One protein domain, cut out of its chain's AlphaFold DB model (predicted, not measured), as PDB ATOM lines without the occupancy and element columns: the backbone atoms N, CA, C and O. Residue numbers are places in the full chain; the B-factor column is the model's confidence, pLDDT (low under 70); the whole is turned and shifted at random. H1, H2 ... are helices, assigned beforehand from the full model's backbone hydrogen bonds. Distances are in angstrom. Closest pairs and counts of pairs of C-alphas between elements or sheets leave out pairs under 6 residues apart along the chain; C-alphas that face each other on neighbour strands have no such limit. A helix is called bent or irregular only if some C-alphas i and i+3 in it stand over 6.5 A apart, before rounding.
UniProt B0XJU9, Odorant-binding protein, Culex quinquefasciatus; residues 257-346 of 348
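AT A GLANCE: This is residues 257 to 346 of the 348 residues of the protein "Odorant-binding protein" of Culex quinquefasciatus (UniProt B0XJU9). A rod of helices in which the printed part runs out through H1 and H2 and comes back through H5 and H6; the first stretch of H5, the longest helix, packs on H2, its last residues 329 to 333 reach H1, and H6 crosses residues 259 to 264 of H1 at the end where the first and last printed residues lie. At the other end of the rod H3 packs on H2 and short H4 is near H5, and between H3 and H4 the long loop of residues 297 to 308 folds back on itself. There are 90 printed residues with six named helices, H1 to H6 in that order along the chain, and no named strand; the class is all helix. The whole is compact, with a radius of gyration of the C-alphas of 13.8 A, and its C-alphas span 44 by 21 by 18 A.

HOW THE PARTS SIT: H1, residues 257 to 270, is close to but not clearly touching H2, residues 273 to 283, and the C-alphas of Ser 269 and Ala 275 are their closest, 6.9 A apart. H2 touches H3, residues 288 to 296, at a steep tilt of 55 degrees, opposite ways; their closest C-alphas are those of Arg 278 and Pro 288, 4.8 A apart. H4, residues 309 to 313, touches no helix. It is near H5, residues 316 to 333, the closest C-alphas being those of Ile 311 and Arg 319 at 6.1 A. H5 is the hub, touching three other helices. With residues 317 to 325 alone it touches H2, opposite ways at a tilt of 36 degrees, only just steep; the closest C-alphas are those of Ser 283 and Ala 318, 4.9 A apart. With residues 329 to 333 alone it touches H1 at a shallow tilt of 17 degrees, opposite ways, and the C-alphas of Cys 267 and Cys 333 come closest at 5.4 A. H5 and H6, residues 335 to 344, only just touch and touch only at the corner by their link, with 3 pairs of C-alphas within 8 A, the closest being those of Asn 332 and Ile 338 at 6.3 A. H6 touches H1, on residues 259 to 264 of H1 alone, at a steep tilt of 48 degrees, opposite ways; the C-alphas of Cys 259 and Cys 342 are the closest, 5.6 A apart. Among the pairs that are apart are H1 and H3, and H3 and H5. In H1, H3, H5 and H6 every O i to N i+4 pair is within hydrogen-bond range; in H2 it is 5 of 7, and in H4 0 of 1, where 2 of 2 O i to N i+3 pairs are within range.

IN THESE COORDINATES: H1 begins at C-alpha 257, at (158.790, 148.196, 88.985), and is 19.9 A long from first to last C-alpha. H2 measures 15.4 A; it is neither bent nor irregular, but only just: C-alphas 279 and 282 are 6.5 A apart. H3 measures 12.1 A and H4 7.8 A. H5 begins at C-alpha 316, at (155.104, 172.379, 119.810), and measures 24.8 A. H6 measures 14.4 A and ends at C-alpha 344, at (149.751, 145.009, 97.439).

THE WHOLE: The two C-alphas farthest apart are those of Ile 285 and Glu 346, at 44.4 A, while those of Ala 257 and Glu 346 are 11.2 A apart. The printed part has no cut. The link from H3 to H4, 12 residues, is long, and in it residues 300 to 301 pair with residues 304 to 305, antiparallel; the other links are tight. The mean pLDDT of the printed part is 71.6, and 32 residues are under 70, among them residues 281 to 290, 301 to 310 and 344 to 346.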
ATOM      1  N   ALA A 257     157.630 147.370  89.318       69.88
ATOM      2  CA  ALA A 257     158.790 148.196  88.985       69.88
ATOM      3  C   ALA A 257     158.433 149.682  88.777       69.88
ATOM      4  O   ALA A 257     159.140 150.557  89.280       69.88
ATOM      5  N   SER A 258     157.328 149.968  88.082       68.25
ATOM      6  CA  SER A 258     156.843 151.335  87.844       68.25
ATOM      7  C   SER A 258     156.302 151.982  89.127       68.25
ATOM      8  O   SER A 258     156.579 153.154  89.411       68.25
ATOM      9  N   CYS A 259     155.624 151.196  89.970       72.25
ATOM     10  CA  CYS A 259     155.207 151.628  91.301       72.25
ATOM     11  C   CYS A 259     156.412 152.009  92.171       72.25
ATOM     12  O   CYS A 259     156.438 153.105  92.737       72.25
ATOM     13  N   ARG A 260     157.446 151.155  92.221       75.31
ATOM     14  CA  ARG A 260     158.667 151.417  93.001       75.31
ATOM     15  C   ARG A 260     159.359 152.697  92.557       75.31
ATOM     16  O   ARG A 260     159.671 153.538  93.397       75.31
ATOM     17  N   ALA A 261     159.542 152.878  91.249       65.81
ATOM     18  CA  ALA A 261     160.139 154.092  90.697       65.81
ATOM     19  C   ALA A 261     159.327 155.346  91.070       65.81
ATOM     20  O   ALA A 261     159.887 156.349  91.518       65.81
ATOM     21  N   THR A 262     157.998 155.269  90.968       65.00
ATOM     22  CA  THR A 262     157.097 156.374  91.321       65.00
ATOM     23  C   THR A 262     157.162 156.710  92.810       65.00
ATOM     24  O   THR A 262     157.316 157.881  93.166       65.00
ATOM     25  N   GLN A 263     157.099 155.705  93.688       72.69
ATOM     26  CA  GLN A 263     157.193 155.921  95.130       72.69
ATOM     27  C   GLN A 263     158.562 156.465  95.535       72.69
ATOM     28  O   GLN A 263     158.616 157.412  96.314       72.69
ATOM     29  N   MET A 264     159.663 155.971  94.961       70.31
ATOM     30  CA  MET A 264     161.004 156.503  95.240       70.31
ATOM     31  C   MET A 264     161.112 158.003  94.927       70.31
ATOM     32  O   MET A 264     161.671 158.756  95.727       70.31
ATOM     33  N   VAL A 265     160.524 158.467  93.819       62.66
ATOM     34  CA  VAL A 265     160.500 159.895  93.445       62.66
ATOM     35  C   VAL A 265     159.624 160.722  94.391       62.66
ATOM     36  O   VAL A 265     160.027 161.800  94.844       62.66
ATOM     37  N   VAL A 266     158.427 160.230  94.726       70.19
ATOM     38  CA  VAL A 266     157.531 160.892  95.695       70.19
ATOM     39  C   VAL A 266     158.218 161.019  97.052       70.19
ATOM     40  O   VAL A 266     158.202 162.083  97.670       70.19
ATOM     41  N   CYS A 267     158.910 159.970  97.471       76.19
ATOM     42  CA  CYS A 267     159.647 159.922  98.716       76.19
ATOM     43  C   CYS A 267     160.867 160.844  98.728       76.19
ATOM     44  O   CYS A 267     161.028 161.622  99.667       76.19
ATOM     45  N   ALA A 268     161.689 160.855  97.678       68.56
ATOM     46  CA  ALA A 268     162.832 161.764  97.583       68.56
ATOM     47  C   ALA A 268     162.407 163.247  97.615       68.56
ATOM     48  O   ALA A 268     163.045 164.085  98.262       68.56
ATOM     49  N   SER A 269     161.295 163.571  96.952       60.19
ATOM     50  CA  SER A 269     160.780 164.941  96.860       60.19
ATOM     51  C   SER A 269     160.021 165.398  98.110       60.19
ATOM     52  O   SER A 269     160.069 166.583  98.440       60.19
ATOM     53  N   SER A 270     159.378 164.478  98.834       71.75
ATOM     54  CA  SER A 270     158.538 164.799 100.000       71.75
ATOM     55  C   SER A 270     159.264 164.636 101.337       71.75
ATOM     56  O   SER A 270     158.921 165.317 102.300       71.75
ATOM     57  N   CYS A 271     160.296 163.789 101.397       79.31
ATOM     58  CA  CYS A 271     160.991 163.424 102.636       79.31
ATOM     59  C   CYS A 271     162.405 163.997 102.768       79.31
ATOM     60  O   CYS A 271     163.155 163.607 103.665       79.31
ATOM     61  N   ASN A 272     162.793 164.936 101.902       79.88
ATOM     62  CA  ASN A 272     164.020 165.697 102.114       79.88
ATOM     63  C   ASN A 272     163.810 166.808 103.160       79.88
ATOM     64  O   ASN A 272     162.699 167.287 103.394       79.88
ATOM     65  N   ASN A 273     164.910 167.250 103.777       75.94
ATOM     66  CA  ASN A 273     164.877 168.237 104.858       75.94
ATOM     67  C   ASN A 273     164.188 169.541 104.452       75.94
ATOM     68  O   ASN A 273     163.535 170.157 105.284       75.94
ATOM     69  N   PHE A 274     164.336 169.975 103.200       71.25
ATOM     70  CA  PHE A 274     163.719 171.210 102.736       71.25
ATOM     71  C   PHE A 274     162.213 171.046 102.534       71.25
ATOM     72  O   PHE A 274     161.459 171.926 102.929       71.25
ATOM     73  N   ALA A 275     161.752 169.918 101.996       70.19
ATOM     74  CA  ALA A 275     160.331 169.614 101.850       70.19
ATOM     75  C   ALA A 275     159.628 169.546 103.212       70.19
ATOM     76  O   ALA A 275     158.612 170.217 103.414       70.19
ATOM     77  N   ILE A 276     160.235 168.842 104.171       76.94
ATOM     78  CA  ILE A 276     159.731 168.746 105.545       76.94
ATOM     79  C   ILE A 276     159.788 170.117 106.230       76.94
ATOM     80  O   ILE A 276     158.810 170.550 106.835       76.94
ATOM     81  N   ALA A 277     160.893 170.857 106.092       74.31
ATOM     82  CA  ALA A 277     161.002 172.208 106.633       74.31
ATOM     83  C   ALA A 277     159.980 173.161 106.017       74.31
ATOM     84  O   ALA A 277     159.385 173.970 106.716       74.31
ATOM     85  N   ARG A 278     159.735 173.065 104.714       70.12
ATOM     86  CA  ARG A 278     158.747 173.879 104.013       70.12
ATOM     87  C   ARG A 278     157.346 173.589 104.530       70.12
ATOM     88  O   ARG A 278     156.637 174.537 104.853       70.12
ATOM     89  N   GLN A 279     156.983 172.318 104.680       73.25
ATOM     90  CA  GLN A 279     155.688 171.908 105.229       73.25
ATOM     91  C   GLN A 279     155.524 172.292 106.704       73.25
ATOM     92  O   GLN A 279     154.451 172.731 107.097       73.25
ATOM     93  N   CYS A 280     156.580 172.186 107.511       77.31
ATOM     94  CA  CYS A 280     156.498 172.429 108.951       77.31
ATOM     95  C   CYS A 280     156.856 173.860 109.379       77.31
ATOM     96  O   CYS A 280     156.616 174.239 110.525       77.31
ATOM     97  N   SER A 281     157.369 174.690 108.465       67.81
ATOM     98  CA  SER A 281     157.661 176.109 108.724       67.81
ATOM     99  C   SER A 281     156.410 176.980 108.828       67.81
ATOM    100  O   SER A 281     156.464 178.044 109.440       67.81
ATOM    101  N   SER A 282     155.263 176.540 108.294       58.91
ATOM    102  CA  SER A 282     153.985 177.236 108.507       58.91
ATOM    103  C   SER A 282     153.540 177.197 109.969       58.91
ATOM    104  O   SER A 282     152.836 178.099 110.415       58.91
ATOM    105  N   SER A 283     153.993 176.185 110.709       49.19
ATOM    106  CA  SER A 283     153.690 175.948 112.123       49.19
ATOM    107  C   SER A 283     154.829 176.379 113.056       49.19
ATOM    108  O   SER A 283     154.776 176.118 114.252       49.19
ATOM    109  N   SER A 284     155.877 177.020 112.525       50.94
ATOM    110  CA  SER A 284     157.054 177.455 113.281       50.94
ATOM    111  C   SER A 284     157.277 178.959 113.149       50.94
ATOM    112  O   SER A 284     156.945 179.563 112.132       50.94
ATOM    113  N   ILE A 285     157.898 179.585 114.153       48.75
ATOM    114  CA  ILE A 285     158.444 180.948 114.022       48.75
ATOM    115  C   ILE A 285     159.665 180.949 113.076       48.75
ATOM    116  O   ILE A 285     159.966 181.954 112.428       48.75
ATOM    117  N   VAL A 286     160.309 179.788 112.942       55.22
ATOM    118  CA  VAL A 286     161.514 179.544 112.149       55.22
ATOM    119  C   VAL A 286     161.149 179.354 110.671       55.22
ATOM    120  O   VAL A 286     160.345 178.486 110.326       55.22
ATOM    121  N   GLY A 287     161.740 180.165 109.787       60.12
ATOM    122  CA  GLY A 287     161.514 180.077 108.339       60.12
ATOM    123  C   GLY A 287     162.003 178.750 107.732       60.12
ATOM    124  O   GLY A 287     162.847 178.078 108.327       60.12
ATOM    125  N   PRO A 288     161.534 178.365 106.531       57.53
ATOM    126  CA  PRO A 288     161.832 177.063 105.920       57.53
ATOM    127  C   PRO A 288     163.330 176.810 105.722       57.53
ATOM    128  O   PRO A 288     163.790 175.689 105.902       57.53
ATOM    129  N   ILE A 289     164.115 177.850 105.436       54.09
ATOM    130  CA  ILE A 289     165.573 177.731 105.301       54.09
ATOM    131  C   ILE A 289     166.200 177.355 106.647       54.09
ATOM    132  O   ILE A 289     166.892 176.346 106.743       54.09
ATOM    133  N   GLN A 290     165.905 178.108 107.707       61.16
ATOM    134  CA  GLN A 290     166.426 177.826 109.047       61.16
ATOM    135  C   GLN A 290     165.949 176.471 109.572       61.16
ATOM    136  O   GLN A 290     166.733 175.719 110.142       61.16
ATOM    137  N   LEU A 291     164.689 176.114 109.321       70.50
ATOM    138  CA  LEU A 291     164.167 174.820 109.734       70.50
ATOM    139  C   LEU A 291     164.831 173.675 108.956       70.50
ATOM    140  O   LEU A 291     165.134 172.645 109.545       70.50
ATOM    141  N   SER A 292     165.151 173.862 107.671       71.75
ATOM    142  CA  SER A 292     165.868 172.850 106.878       71.75
ATOM    143  C   SER A 292     167.298 172.610 107.368       71.75
ATOM    144  O   SER A 292     167.799 171.490 107.257       71.75
ATOM    145  N   ILE A 293     167.928 173.643 107.944       67.44
ATOM    146  CA  ILE A 293     169.243 173.562 108.591       67.44
ATOM    147  C   ILE A 293     169.126 172.772 109.900       67.44
ATOM    148  O   ILE A 293     169.895 171.840 110.110       67.44
ATOM    149  N   ILE A 294     168.117 173.060 110.729       71.19
ATOM    150  CA  ILE A 294     167.857 172.307 111.969       71.19
ATOM    151  C   ILE A 294     167.547 170.832 111.663       71.19
ATOM    152  O   ILE A 294     168.052 169.935 112.323       71.19
ATOM    153  N   LEU A 295     166.764 170.543 110.623       75.12
ATOM    154  CA  LEU A 295     166.485 169.161 110.215       75.12
ATOM    155  C   LEU A 295     167.720 168.450 109.639       75.12
ATOM    156  O   LEU A 295     167.763 167.222 109.613       75.12
ATOM    157  N   ALA A 296     168.728 169.189 109.166       75.38
ATOM    158  CA  ALA A 296     169.985 168.613 108.690       75.38
ATOM    159  C   ALA A 296     170.905 168.142 109.813       75.38
ATOM    160  O   ALA A 296     171.701 167.240 109.571       75.38
ATOM    161  N   SER A 297     170.766 168.685 111.023       73.00
ATOM    162  CA  SER A 297     171.535 168.252 112.193       73.00
ATOM    163  C   SER A 297     170.897 167.080 112.945       73.00
ATOM    164  O   SER A 297     171.460 166.601 113.930       73.00
ATOM    165  N   PHE A 298     169.731 166.598 112.508       76.56
ATOM    166  CA  PHE A 298     169.083 165.456 113.141       76.56
ATOM    167  C   PHE A 298     169.770 164.141 112.749       76.56
ATOM    168  O   PHE A 298     170.136 163.964 111.582       76.56
ATOM    169  N   PRO A 299     169.921 163.198 113.698       70.81
ATOM    170  CA  PRO A 299     170.477 161.888 113.398       70.81
ATOM    171  C   PRO A 299     169.626 161.170 112.348       70.81
ATOM    172  O   PRO A 299     168.414 161.385 112.248       70.81
ATOM    173  N   ARG A 300     170.272 160.321 111.546       75.06
ATOM    174  CA  ARG A 300     169.613 159.530 110.506       75.06
ATOM    175  C   ARG A 300     169.746 158.047 110.801       75.06
ATOM    176  O   ARG A 300     170.833 157.578 111.113       75.06
ATOM    177  N   GLU A 301     168.652 157.322 110.627       69.81
ATOM    178  CA  GLU A 301     168.606 155.864 110.681       69.81
ATOM    179  C   GLU A 301     168.123 155.371 109.312       69.81
ATOM    180  O   GLU A 301     167.101 155.837 108.806       69.81
ATOM    181  N   ASN A 302     168.902 154.505 108.656       63.56
ATOM    182  CA  ASN A 302     168.630 154.025 107.292       63.56
ATOM    183  C   ASN A 302     168.392 155.154 106.266       63.56
ATOM    184  O   ASN A 302     167.557 155.047 105.373       63.56
ATOM    185  N   GLY A 303     169.111 156.273 106.414       62.75
ATOM    186  CA  GLY A 303     169.003 157.439 105.530       62.75
ATOM    187  C   GLY A 303     167.842 158.391 105.844       62.75
ATOM    188  O   GLY A 303     167.835 159.505 105.307       62.75
ATOM    189  N   PHE A 304     166.930 158.029 106.752       59.66
ATOM    190  CA  PHE A 304     165.788 158.854 107.155       59.66
ATOM    191  C   PHE A 304     166.064 159.605 108.456       59.66
ATOM    192  O   PHE A 304     166.667 159.046 109.372       59.66
ATOM    193  N   PRO A 305     165.637 160.873 108.567       61.91
ATOM    194  CA  PRO A 305     165.815 161.634 109.793       61.91
ATOM    195  C   PRO A 305     164.964 161.042 110.924       61.91
ATOM    196  O   PRO A 305     163.761 160.823 110.774       61.91
ATOM    197  N   ILE A 306     165.598 160.794 112.068       69.19
ATOM    198  CA  ILE A 306     164.936 160.420 113.318       69.19
ATOM    199  C   ILE A 306     164.919 161.616 114.266       69.19
ATOM    200  O   ILE A 306     165.735 162.537 114.187       69.19
ATOM    201  N   THR A 307     163.936 161.641 115.159       67.56
ATOM    202  CA  THR A 307     163.767 162.742 116.106       67.56
ATOM    203  C   THR A 307     164.940 162.763 117.088       67.56
ATOM    204  O   THR A 307     165.077 161.851 117.899       67.56
ATOM    205  N   GLY A 308     165.789 163.788 117.014       64.44
ATOM    206  CA  GLY A 308     166.891 163.993 117.957       64.44
ATOM    207  C   GLY A 308     166.501 164.876 119.151       64.44
ATOM    208  O   GLY A 308     165.408 165.445 119.166       64.44
ATOM    209  N   PRO A 309     167.408 165.077 120.128       63.47
ATOM    210  CA  PRO A 309     167.181 165.974 121.270       63.47
ATOM    211  C   PRO A 309     166.799 167.403 120.848       63.47
ATOM    212  O   PRO A 309     165.991 168.058 121.503       63.47
ATOM    213  N   LEU A 310     167.316 167.851 119.697       63.66
ATOM    214  CA  LEU A 310     167.033 169.149 119.075       63.66
ATOM    215  C   LEU A 310     165.572 169.321 118.622       63.66
ATOM    216  O   LEU A 310     165.143 170.431 118.332       63.66
ATOM    217  N   ILE A 311     164.761 168.260 118.573       73.62
ATOM    218  CA  ILE A 311     163.337 168.414 118.255       73.62
ATOM    219  C   ILE A 311     162.555 169.068 119.401       73.62
ATOM    220  O   ILE A 311     161.515 169.683 119.170       73.62
ATOM    221  N   GLN A 312     163.055 168.950 120.636       75.25
ATOM    222  CA  GLN A 312     162.429 169.525 121.828       75.25
ATOM    223  C   GLN A 312     162.610 171.044 121.912       75.25
ATOM    224  O   GLN A 312     161.880 171.705 122.642       75.25
ATOM    225  N   THR A 313     163.554 171.604 121.151       68.75
ATOM    226  CA  THR A 313     163.813 173.049 121.098       68.75
ATOM    227  C   THR A 313     162.943 173.768 120.063       68.75
ATOM    228  O   THR A 313     163.056 174.980 119.905       68.75
ATOM    229  N   LEU A 314     162.096 173.038 119.330       74.12
ATOM    230  CA  LEU A 314     161.169 173.597 118.350       74.12
ATOM    231  C   LEU A 314     159.796 173.887 118.979       74.12
ATOM    232  O   LEU A 314     159.394 173.182 119.908       74.12
ATOM    233  N   PRO A 315     159.035 174.868 118.446       76.19
ATOM    234  CA  PRO A 315     157.641 175.088 118.834       76.19
ATOM    235  C   PRO A 315     156.821 173.797 118.763       76.19
ATOM    236  O   PRO A 315     157.063 172.956 117.892       76.19
ATOM    237  N   ALA A 316     155.850 173.628 119.663       73.88
ATOM    238  CA  ALA A 316     155.104 172.379 119.810       73.88
ATOM    239  C   ALA A 316     154.413 171.944 118.505       73.88
ATOM    240  O   ALA A 316     154.394 170.754 118.180       73.88
ATOM    241  N   GLU A 317     153.918 172.908 117.733       71.56
ATOM    242  CA  GLU A 317     153.237 172.714 116.456       71.56
ATOM    243  C   GLU A 317     154.223 172.290 115.358       71.56
ATOM    244  O   GLU A 317     153.959 171.347 114.611       71.56
ATOM    245  N   ALA A 318     155.397 172.927 115.302       71.94
ATOM    246  CA  ALA A 318     156.479 172.557 114.392       71.94
ATOM    247  C   ALA A 318     157.021 171.158 114.711       71.94
ATOM    248  O   ALA A 318     157.171 170.331 113.814       71.94
ATOM    249  N   ARG A 319     157.247 170.865 115.998       82.12
ATOM    250  CA  ARG A 319     157.648 169.544 116.496       82.12
ATOM    251  C   ARG A 319     156.623 168.484 116.102       82.12
ATOM    252  O   ARG A 319     157.010 167.470 115.533       82.12
ATOM    253  N   SER A 320     155.333 168.724 116.346       79.38
ATOM    254  CA  SER A 320     154.256 167.796 115.967       79.38
ATOM    255  C   SER A 320     154.232 167.542 114.455       79.38
ATOM    256  O   SER A 320     154.209 166.389 114.024       79.38
ATOM    257  N   CYS A 321     154.349 168.599 113.642       83.50
ATOM    258  CA  CYS A 321     154.447 168.467 112.190       83.50
ATOM    259  C   CYS A 321     155.653 167.619 111.767       83.50
ATOM    260  O   CYS A 321     155.491 166.675 111.000       83.50
ATOM    261  N   ILE A 322     156.845 167.905 112.295       82.44
ATOM    262  CA  ILE A 322     158.085 167.202 111.925       82.44
ATOM    263  C   ILE A 322     158.015 165.733 112.329       82.44
ATOM    264  O   ILE A 322     158.352 164.870 111.526       82.44
ATOM    265  N   VAL A 323     157.521 165.433 113.534       83.31
ATOM    266  CA  VAL A 323     157.299 164.053 113.992       83.31
ATOM    267  C   VAL A 323     156.339 163.323 113.051       83.31
ATOM    268  O   VAL A 323     156.593 162.176 112.686       83.31
ATOM    269  N   ASN A 324     155.254 163.976 112.632       82.44
ATOM    270  CA  ASN A 324     154.282 163.377 111.721       82.44
ATOM    271  C   ASN A 324     154.857 163.177 110.314       82.44
ATOM    272  O   ASN A 324     154.641 162.114 109.738       82.44
ATOM    273  N   GLN A 325     155.640 164.126 109.797       84.81
ATOM    274  CA  GLN A 325     156.320 163.987 108.506       84.81
ATOM    275  C   GLN A 325     157.388 162.896 108.540       84.81
ATOM    276  O   GLN A 325     157.454 162.071 107.638       84.81
ATOM    277  N   PHE A 326     158.176 162.807 109.610       84.94
ATOM    278  CA  PHE A 326     159.139 161.721 109.776       84.94
ATOM    279  C   PHE A 326     158.454 160.367 109.875       84.94
ATOM    280  O   PHE A 326     158.902 159.412 109.247       84.94
ATOM    281  N   ARG A 327     157.347 160.279 110.623       83.88
ATOM    282  CA  ARG A 327     156.546 159.054 110.695       83.88
ATOM    283  C   ARG A 327     156.001 158.690 109.319       83.88
ATOM    284  O   ARG A 327     156.158 157.547 108.915       83.88
ATOM    285  N   TYR A 328     155.429 159.646 108.589       83.62
ATOM    286  CA  TYR A 328     154.945 159.444 107.224       83.62
ATOM    287  C   TYR A 328     156.057 158.923 106.308       83.62
ATOM    288  O   TYR A 328     155.888 157.888 105.668       83.62
ATOM    289  N   CYS A 329     157.213 159.581 106.308       83.06
ATOM    290  CA  CYS A 329     158.367 159.183 105.513       83.06
ATOM    291  C   CYS A 329     158.877 157.795 105.899       83.06
ATOM    292  O   CYS A 329     159.130 156.966 105.037       83.06
ATOM    293  N   ARG A 330     158.961 157.476 107.190       82.25
ATOM    294  CA  ARG A 330     159.398 156.146 107.620       82.25
ATOM    295  C   ARG A 330     158.396 155.063 107.221       82.25
ATOM    296  O   ARG A 330     158.796 153.998 106.769       82.25
ATOM    297  N   THR A 331     157.102 155.331 107.368       80.56
ATOM    298  CA  THR A 331     156.050 154.357 107.064       80.56
ATOM    299  C   THR A 331     155.887 154.118 105.568       80.56
ATOM    300  O   THR A 331     155.553 153.002 105.196       80.56
ATOM    301  N   ASN A 332     156.129 155.125 104.721       80.12
ATOM    302  CA  ASN A 332     155.803 155.051 103.293       80.12
ATOM    303  C   ASN A 332     157.020 155.043 102.364       80.12
ATOM    304  O   ASN A 332     156.883 154.664 101.210       80.12
ATOM    305  N   CYS A 333     158.197 155.453 102.844       81.69
ATOM    306  CA  CYS A 333     159.358 155.694 101.988       81.69
ATOM    307  C   CYS A 333     160.576 154.827 102.285       81.69
ATOM    308  O   CYS A 333     161.566 154.915 101.560       81.69
ATOM    309  N   LEU A 334     160.521 153.974 103.311       84.44
ATOM    310  CA  LEU A 334     161.534 152.936 103.478       84.44
ATOM    311  C   LEU A 334     161.491 151.963 102.291       84.44
ATOM    312  O   LEU A 334     160.394 151.660 101.822       84.44
ATOM    313  N   PRO A 335     162.634 151.409 101.847       79.38
ATOM    314  CA  PRO A 335     162.661 150.429 100.759       79.38
ATOM    315  C   PRO A 335     161.658 149.285 100.965       79.38
ATOM    316  O   PRO A 335     160.880 148.971 100.076       79.38
ATOM    317  N   GLU A 336     161.584 148.746 102.183       82.62
ATOM    318  CA  GLU A 336     160.634 147.693 102.561       82.62
ATOM    319  C   GLU A 336     159.169 148.153 102.529       82.62
ATOM    320  O   GLU A 336     158.273 147.364 102.247       82.62
ATOM    321  N   ALA A 337     158.904 149.421 102.852       79.94
ATOM    322  CA  ALA A 337     157.563 149.987 102.781       79.94
ATOM    323  C   ALA A 337     157.125 150.203 101.332       79.94
ATOM    324  O   ALA A 337     155.995 149.873 100.988       79.94
ATOM    325  N   ILE A 338     158.035 150.694 100.489       78.88
ATOM    326  CA  ILE A 338     157.814 150.851  99.053       78.88
ATOM    327  C   ILE A 338     157.532 149.481  98.419       78.88
ATOM    328  O   ILE A 338     156.557 149.345  97.687       78.88
ATOM    329  N   GLU A 339     158.316 148.451  98.752       81.62
ATOM    330  CA  GLU A 339     158.073 147.077  98.288       81.62
ATOM    331  C   GLU A 339     156.703 146.552  98.735       81.62
ATOM    332  O   GLU A 339     155.938 146.061  97.909       81.62
ATOM    333  N   ARG A 340     156.339 146.713 100.016       83.44
ATOM    334  CA  ARG A 340     155.016 146.295 100.519       83.44
ATOM    335  C   ARG A 340     153.868 147.010  99.808       83.44
ATOM    336  O   ARG A 340     152.910 146.359  99.403       83.44
ATOM    337  N   ASN A 341     153.971 148.326  99.640       76.38
ATOM    338  CA  ASN A 341     152.941 149.127  98.984       76.38
ATOM    339  C   ASN A 341     152.789 148.762  97.499       76.38
ATOM    340  O   ASN A 341     151.684 148.800  96.968       76.38
ATOM    341  N   CYS A 342     153.889 148.398  96.836       76.31
ATOM    342  CA  CYS A 342     153.896 148.055  95.417       76.31
ATOM    343  C   CYS A 342     153.570 146.587  95.119       76.31
ATOM    344  O   CYS A 342     153.140 146.299  94.009       76.31
ATOM    345  N   HIS A 343     153.738 145.680  96.085       74.56
ATOM    346  CA  HIS A 343     153.255 144.298  95.992       74.56
ATOM    347  C   HIS A 343     151.752 144.176  96.279       74.56
ATOM    348  O   HIS A 343     151.085 143.345  95.676       74.56
ATOM    349  N   ALA A 344     151.192 145.008  97.166       61.56
ATOM    350  CA  ALA A 344     149.751 145.009  97.439       61.56
ATOM    351  C   ALA A 344     148.912 145.421  96.211       61.56
ATOM    352  O   ALA A 344     147.825 144.897  96.013       61.56
ATOM    353  N   ALA A 345     149.458 146.283  95.346       55.59
ATOM    354  CA  ALA A 345     148.839 146.713  94.088       55.59
ATOM    355  C   ALA A 345     148.796 145.625  92.988       55.59
ATOM    356  O   ALA A 345     148.357 145.902  91.877       55.59
ATOM    357  N   GLU A 346     149.299 144.417  93.268       51.00
ATOM    358  CA  GLU A 346     149.273 143.249  92.373       51.00
ATOM    359  C   GLU A 346     148.083 142.309  92.676       51.00
ATOM    360  O   GLU A 346     147.801 141.405  91.893       51.00
TER     361      GLU A 346